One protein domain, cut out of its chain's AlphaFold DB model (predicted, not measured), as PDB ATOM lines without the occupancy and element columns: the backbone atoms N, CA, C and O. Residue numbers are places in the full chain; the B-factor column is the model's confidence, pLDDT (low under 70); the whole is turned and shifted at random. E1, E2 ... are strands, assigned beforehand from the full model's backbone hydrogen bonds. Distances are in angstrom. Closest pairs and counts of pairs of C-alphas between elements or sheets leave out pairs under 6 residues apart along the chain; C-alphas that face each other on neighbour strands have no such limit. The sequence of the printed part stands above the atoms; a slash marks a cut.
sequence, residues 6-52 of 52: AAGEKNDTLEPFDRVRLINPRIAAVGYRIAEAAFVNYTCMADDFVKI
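Overview. This is residues 6 to 52 of the 52 residues of an uncharacterized protein of Lactobacillus vini DSM 20605 (UniProt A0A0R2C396). A long two-stranded hairpin, E2 and E3, makes a thin arm; at its base both strands turn sharply into a short second pair, E1 and E4, like one ribbon of two strands bent near one end. A winding stretch with no named element, residues 6 to 19, lies at the E1 and E4 end, and the hairpin's tip, residues 33 to 38, sticks out free at the other. The printed part has 47 residues with no named helix and four named strands, in the order E1, E2, E3, E4, in two antiparallel sheets of two strands each, E2 - E3 and E1 - E4; the class is all strand. The whole is extended, with a radius of gyration of the C-alphas of 15.3 A, and its C-alphas span 45 by 21 by 18 A, a rod.

Arrangement. Start with the hairpin of E2, residues 26 to 34, and E3, residues 37 to 45. They are antiparallel, with 159 degrees between their directions. Near the base, the C-alphas of Arg 26 and Met 45 face each other at 5.1 A, and N 26 and O 45 are within hydrogen-bond range at 2.8 A; near the tip, look for N 34 and O 37 at 2.9 A. Now go to the other sheet, E1, residues 20 to 23, and E4, residues 48 to 51, antiparallel at 151 degrees. There the C-alphas of Val 20 and Lys 51 face each other at 4.4 A, and N 23 and O 48 are within hydrogen-bond range at 2.8 A. E1 runs on into E2 across a break of 2 residues, at 92 degrees, and E3 runs on into E4 across a break of 2 residues, at 71 degrees. E1 and E3 are apart, and so are E2 and E4.

Along the chain. Find C-alpha 26 at (-78.115, 22.713, 100.216); from there E2 runs 25.8 A to C-alpha 34 at (-71.570, 8.899, 120.973). E3 returns over 25.8 A from C-alpha 37 to C-alpha 45. E1 begins at C-alpha 20, at (-68.102, 21.067, 88.582), and is 9.7 A long. E4 is 10.6 A long and ends at C-alpha 51, at (-68.839, 20.511, 84.275).

Size, cuts and confidence. Look to Asp 12 and Glu 36 for the two C-alphas farthest apart, 45.2 A. The C-alphas of Ala 6 and Ile 52, the first and last printed, are 20.9 A apart; Ile 52 is the chain's last residue. The printed part has no cut, and the links E1 to E2, E2 to E3 and E3 to E4 are tight. The mean pLDDT of the printed part is 89.5, and no printed residue is under 70.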
ATOM      1  N   ALA A   6     -82.944  11.053  89.800       86.50
ATOM      2  CA  ALA A   6     -83.547  11.778  88.684       86.50
ATOM      3  C   ALA A   6     -82.567  12.678  87.901       86.50
ATOM      4  O   ALA A   6     -82.881  13.051  86.776       86.50
ATOM      5  N   ALA A   7     -81.395  13.012  88.458       81.38
ATOM      6  CA  ALA A   7     -80.356  13.779  87.762       81.38
ATOM      7  C   ALA A   7     -79.654  12.984  86.639       81.38
ATOM      8  O   ALA A   7     -78.931  13.567  85.829       81.38
ATOM      9  N   GLY A   8     -79.889  11.668  86.567       82.69
ATOM     10  CA  GLY A   8     -79.313  10.783  85.557       82.69
ATOM     11  C   GLY A   8     -77.869  10.368  85.849       82.69
ATOM     12  O   GLY A   8     -77.229  10.845  86.786       82.69
ATOM     13  N   GLU A   9     -77.361   9.434  85.046       79.00
ATOM     14  CA  GLU A   9     -75.979   8.959  85.137       79.00
ATOM     15  C   GLU A   9     -75.034   9.929  84.419       79.00
ATOM     16  O   GLU A   9     -75.291  10.353  83.294       79.00
ATOM     17  N   LYS A  10     -73.942  10.308  85.088       73.75
ATOM     18  CA  LYS A  10     -72.972  11.305  84.595       73.75
ATOM     19  C   LYS A  10     -71.574  10.710  84.388       73.75
ATOM     20  O   LYS A  10     -70.622  11.464  84.175       73.75
ATOM     21  N   ASN A  11     -71.461   9.380  84.446       71.00
ATOM     22  CA  ASN A  11     -70.195   8.638  84.412       71.00
ATOM     23  C   ASN A  11     -69.408   8.854  83.112       71.00
ATOM     24  O   ASN A  11     -68.186   8.895  83.151       71.00
ATOM     25  N   ASP A  12     -70.094   9.094  81.992       71.81
ATOM     26  CA  ASP A  12     -69.444   9.336  80.695       71.81
ATOM     27  C   ASP A  12     -69.054  10.809  80.470       71.81
ATOM     28  O   ASP A  12     -68.375  11.143  79.501       71.81
ATOM     29  N   THR A  13     -69.507  11.715  81.343       71.75
ATOM     30  CA  THR A  13     -69.350  13.174  81.173       71.75
ATOM     31  C   THR A  13     -68.371  13.822  82.148       71.75
ATOM     32  O   THR A  13     -68.060  15.004  81.984       71.75
ATOM     33  N   LEU A  14     -67.896  13.084  83.153       81.62
ATOM     34  CA  LEU A  14     -66.963  13.579  84.162       81.62
ATOM     35  C   LEU A  14     -65.765  12.655  84.320       81.62
ATOM     36  O   LEU A  14     -65.916  11.449  84.487       81.62
ATOM     37  N   GLU A  15     -64.583  13.254  84.381       83.81
ATOM     38  CA  GLU A  15     -63.367  12.579  84.808       83.81
ATOM     39  C   GLU A  15     -63.102  12.827  86.304       83.81
ATOM     40  O   GLU A  15     -63.562  13.825  86.879       83.81
ATOM     41  N   PRO A  16     -62.346  11.940  86.977       82.31
ATOM     42  CA  PRO A  16     -61.886  12.198  88.334       82.31
ATOM     43  C   PRO A  16     -61.201  13.568  88.435       82.31
ATOM     44  O   PRO A  16     -60.367  13.915  87.604       82.31
ATOM     45  N   PHE A  17     -61.521  14.322  89.491       84.50
ATOM     46  CA  PHE A  17     -60.998  15.670  89.770       84.50
ATOM     47  C   PHE A  17     -61.479  16.802  88.845       84.50
ATOM     48  O   PHE A  17     -61.020  17.938  89.009       84.50
ATOM     49  N   ASP A  18     -62.432  16.552  87.943       88.75
ATOM     50  CA  ASP A  18     -63.065  17.621  87.169       88.75
ATOM     51  C   ASP A  18     -63.720  18.672  88.076       88.75
ATOM     52  O   ASP A  18     -64.357  18.375  89.094       88.75
ATOM     53  N   ARG A  19     -63.591  19.942  87.679       90.56
ATOM     54  CA  ARG A  19     -64.294  21.039  88.346       90.56
ATOM     55  C   ARG A  19     -65.743  21.064  87.880       90.56
ATOM     56  O   ARG A  19     -66.022  21.142  86.685       90.56
ATOM     57  N   VAL A  20     -66.661  21.057  88.840       90.75
ATOM     58  CA  VAL A  20     -68.102  21.067  88.582       90.75
ATOM     59  C   VAL A  20     -68.792  22.196  89.333       90.75
ATOM     60  O   VAL A  20     -68.370  22.602  90.418       90.75
ATOM     61  N   ARG A  21     -69.889  22.692  88.767       91.62
ATOM     62  CA  ARG A  21     -70.823  23.601  89.424       91.62
ATOM     63  C   ARG A  21     -72.036  22.817  89.906       91.62
ATOM     64  O   ARG A  21     -72.665  22.107  89.126       91.62
ATOM     65  N   LEU A  22     -72.386  22.983  91.178       92.12
ATOM     66  CA  LEU A  22     -73.588  22.386  91.760       92.12
ATOM     67  C   LEU A  22     -74.832  23.205  91.412       92.12
ATOM     68  O   LEU A  22     -74.793  24.438  91.417       92.12
ATOM     69  N   ILE A  23     -75.941  22.519  91.153       92.56
ATOM     70  CA  ILE A  23     -77.253  23.120  90.926       92.56
ATOM     71  C   ILE A  23     -78.062  23.030  92.223       92.56
ATOM     72  O   ILE A  23     -78.237  21.945  92.778       92.56
ATOM     73  N   ASN A  24     -78.530  24.181  92.716       93.81
ATOM     74  CA  ASN A  24     -79.292  24.330  93.966       93.81
ATOM     75  C   ASN A  24     -78.659  23.618  95.184       93.81
ATOM     76  O   ASN A  24     -79.291  22.752  95.798       93.81
ATOM     77  N   PRO A  25     -77.406  23.952  95.553       93.38
ATOM     78  CA  PRO A  25     -76.738  23.303  96.672       93.38
ATOM     79  C   PRO A  25     -77.417  23.639  98.006       93.38
ATOM     80  O   PRO A  25     -77.776  24.785  98.279       93.38
ATOM     81  N   ARG A  26     -77.551  22.631  98.864       94.12
ATOM     82  CA  ARG A  26     -78.115  22.713 100.216       94.12
ATOM     83  C   ARG A  26     -77.189  21.990 101.185       94.12
ATOM     84  O   ARG A  26     -76.684  20.913 100.876       94.12
ATOM     85  N   ILE A  27     -76.996  22.558 102.369       94.31
ATOM     86  CA  ILE A  27     -76.164  21.963 103.419       94.31
ATOM     87  C   ILE A  27     -77.049  21.642 104.616       94.31
ATOM     88  O   ILE A  27     -77.786  22.501 105.096       94.31
ATOM     89  N   ALA A  28     -76.955  20.408 105.101       93.88
ATOM     90  CA  ALA A  28     -77.516  19.988 106.375       93.88
ATOM     91  C   ALA A  28     -76.376  19.680 107.349       93.88
ATOM     92  O   ALA A  28     -75.409  19.007 106.988       93.88
ATOM     93  N   ALA A  29     -76.504  20.158 108.582       96.00
ATOM     94  CA  ALA A  29     -75.612  19.823 109.682       96.00
ATOM     95  C   ALA A  29     -76.436  19.132 110.770       96.00
ATOM     96  O   ALA A  29     -77.334  19.739 111.352       96.00
ATOM     97  N   VAL A  30     -76.153  17.857 111.020       95.62
ATOM     98  CA  VAL A  30     -76.856  17.053 112.025       95.62
ATOM     99  C   VAL A  30     -75.881  16.714 113.140       95.62
ATOM    100  O   VAL A  30     -74.934  15.954 112.946       95.62
ATOM    101  N   GLY A  31     -76.107  17.302 114.313       95.44
ATOM    102  CA  GLY A  31     -75.348  16.989 115.519       95.44
ATOM    103  C   GLY A  31     -75.782  15.652 116.112       95.44
ATOM    104  O   GLY A  31     -76.975  15.379 116.226       95.44
ATOM    105  N   TYR A  32     -74.820  14.828 116.515       95.25
ATOM    106  CA  TYR A  32     -75.067  13.597 117.261       95.25
ATOM    107  C   TYR A  32     -73.969  13.379 118.300       95.25
ATOM    108  O   TYR A  32     -72.885  13.955 118.225       95.25
ATOM    109  N   ARG A  33     -74.252  12.562 119.313       94.69
ATOM    110  CA  ARG A  33     -73.302  12.253 120.383       94.69
ATOM    111  C   ARG A  33     -73.127  10.744 120.474       94.69
ATOM    112  O   ARG A  33     -74.112  10.015 120.391       94.69
ATOM    113  N   ILE A  34     -71.890  10.291 120.648       93.69
ATOM    114  CA  ILE A  34     -71.570   8.899 120.973       93.69
ATOM    115  C   ILE A  34     -70.805   8.923 122.294       93.69
ATOM    116  O   ILE A  34     -69.694   9.448 122.353       93.69
ATOM    117  N   ALA A  35     -71.415   8.373 123.348       93.81
ATOM    118  CA  ALA A  35     -70.921   8.474 124.724       93.81
ATOM    119  C   ALA A  35     -70.616   9.940 125.112       93.81
ATOM    120  O   ALA A  35     -71.508  10.785 125.041       93.81
ATOM    121  N   GLU A  36     -69.366  10.247 125.467       95.31
ATOM    122  CA  GLU A  36     -68.908  11.585 125.869       95.31
ATOM    123  C   GLU A  36     -68.486  12.475 124.682       95.31
ATOM    124  O   GLU A  36     -68.270  13.676 124.841       95.31
ATOM    125  N   ALA A  37     -68.368  11.915 123.475       94.62
ATOM    126  CA  ALA A  37     -67.889  12.637 122.302       94.62
ATOM    127  C   ALA A  37     -69.050  13.194 121.462       94.62
ATOM    128  O   ALA A  37     -69.984  12.475 121.094       94.62
ATOM    129  N   ALA A  38     -68.976  14.486 121.135       94.69
ATOM    130  CA  ALA A  38     -69.928  15.172 120.267       94.69
ATOM    131  C   ALA A  38     -69.401  15.246 118.829       94.69
ATOM    132  O   ALA A  38     -68.246  15.596 118.591       94.69
ATOM    133  N   PHE A  39     -70.276  14.959 117.874       96.81
ATOM    134  CA  PHE A  39     -69.983  14.937 116.449       96.81
ATOM    135  C   PHE A  39     -71.021  15.758 115.690       96.81
ATOM    136  O   PHE A  39     -72.160  15.934 116.129       96.81
ATOM    137  N   VAL A  40     -70.635  16.242 114.515       96.19
ATOM    138  CA  VAL A  40     -71.552  16.894 113.581       96.19
ATOM    139  C   VAL A  40     -71.354  16.263 112.214       96.19
ATOM    140  O   VAL A  40     -70.249  16.270 111.675       96.19
ATOM    141  N   ASN A  41     -72.425  15.704 111.661       94.38
ATOM    142  CA  ASN A  41     -72.444  15.210 110.297       94.38
ATOM    143  C   ASN A  41     -72.861  16.343 109.357       94.38
ATOM    144  O   ASN A  41     -73.989  16.832 109.432       94.38
ATOM    145  N   TYR A  42     -71.954  16.739 108.467       94.56
ATOM    146  CA  TYR A  42     -72.232  17.702 107.410       94.56
ATOM    147  C   TYR A  42     -72.544  16.964 106.112       94.56
ATOM    148  O   TYR A  42     -71.686  16.302 105.530       94.56
ATOM    149  N   THR A  43     -73.773  17.106 105.627       94.31
ATOM    150  CA  THR A  43     -74.212  16.534 104.354       94.31
ATOM    151  C   THR A  43     -74.510  17.650 103.360       94.31
ATOM    152  O   THR A  43     -75.370  18.497 103.594       94.31
ATOM    153  N   CYS A  44     -73.803  17.637 102.227       92.69
ATOM    154  CA  CYS A  44     -74.096  18.484 101.072       92.69
ATOM    155  C   CYS A  44     -75.031  17.745 100.105       92.69
ATOM    156  O   CYS A  44     -74.749  16.606  99.715       92.69
ATOM    157  N   MET A  45     -76.124  18.398  99.725       93.06
ATOM    158  CA  MET A  45     -77.122  17.924  98.772       93.06
ATOM    159  C   MET A  45     -77.193  18.895  97.594       93.06
ATOM    160  O   MET A  45     -77.085  20.103  97.792       93.06
ATOM    161  N   ALA A  46     -77.417  18.394  96.388       93.69
ATOM    162  CA  ALA A  46     -77.647  19.213  95.198       93.69
ATOM    163  C   ALA A  46     -78.690  18.535  94.305       93.69
ATOM    164  O   ALA A  46     -78.899  17.328  94.426       93.69
ATOM    165  N   ASP A  47     -79.348  19.300  93.436       92.69
ATOM    166  CA  ASP A  47     -80.306  18.742  92.472       92.69
ATOM    167  C   ASP A  47     -79.583  18.092  91.280       92.69
ATOM    168  O   ASP A  47     -80.033  17.068  90.783       92.69
ATOM    169  N   ASP A  48     -78.451  18.664  90.853       90.56
ATOM    170  CA  ASP A  48     -77.572  18.144  89.793       90.56
ATOM    171  C   ASP A  48     -76.167  18.786  89.908       90.56
ATOM    172  O   ASP A  48     -75.955  19.719  90.695       90.56
ATOM    173  N   PHE A  49     -75.203  18.332  89.107       90.56
ATOM    174  CA  PHE A  49     -73.951  19.036  88.827       90.56
ATOM    175  C   PHE A  49     -73.666  19.107  87.321       90.56
ATOM    176  O   PHE A  49     -74.085  18.260  86.525       90.56
ATOM    177  N   VAL A  50     -72.904  20.126  86.928       89.00
ATOM    178  CA  VAL A  50     -72.460  20.345  85.544       89.00
ATOM    179  C   VAL A  50     -70.970  20.666  85.511       89.00
ATOM    180  O   VAL A  50     -70.470  21.345  86.408       89.00
ATOM    181  N   LYS A  51     -70.253  20.179  84.494       87.44
ATOM    182  CA  LYS A  51     -68.839  20.511  84.275       87.44
ATOM    183  C   LYS A  51     -68.683  22.008  83.976       87.44
ATOM    184  O   LYS A  51     -69.571  22.602  83.360       87.44
ATOM    185  N   ILE A  52     -67.598  22.600  84.474       83.50
ATOM    186  CA  ILE A  52     -67.212  24.001  84.225       83.50
ATOM    187  C   ILE A  52     -66.337  24.084  82.979       83.50
ATOM    188  O   ILE A  52     -65.462  23.203  82.827       83.50
TER     189      ILE A  52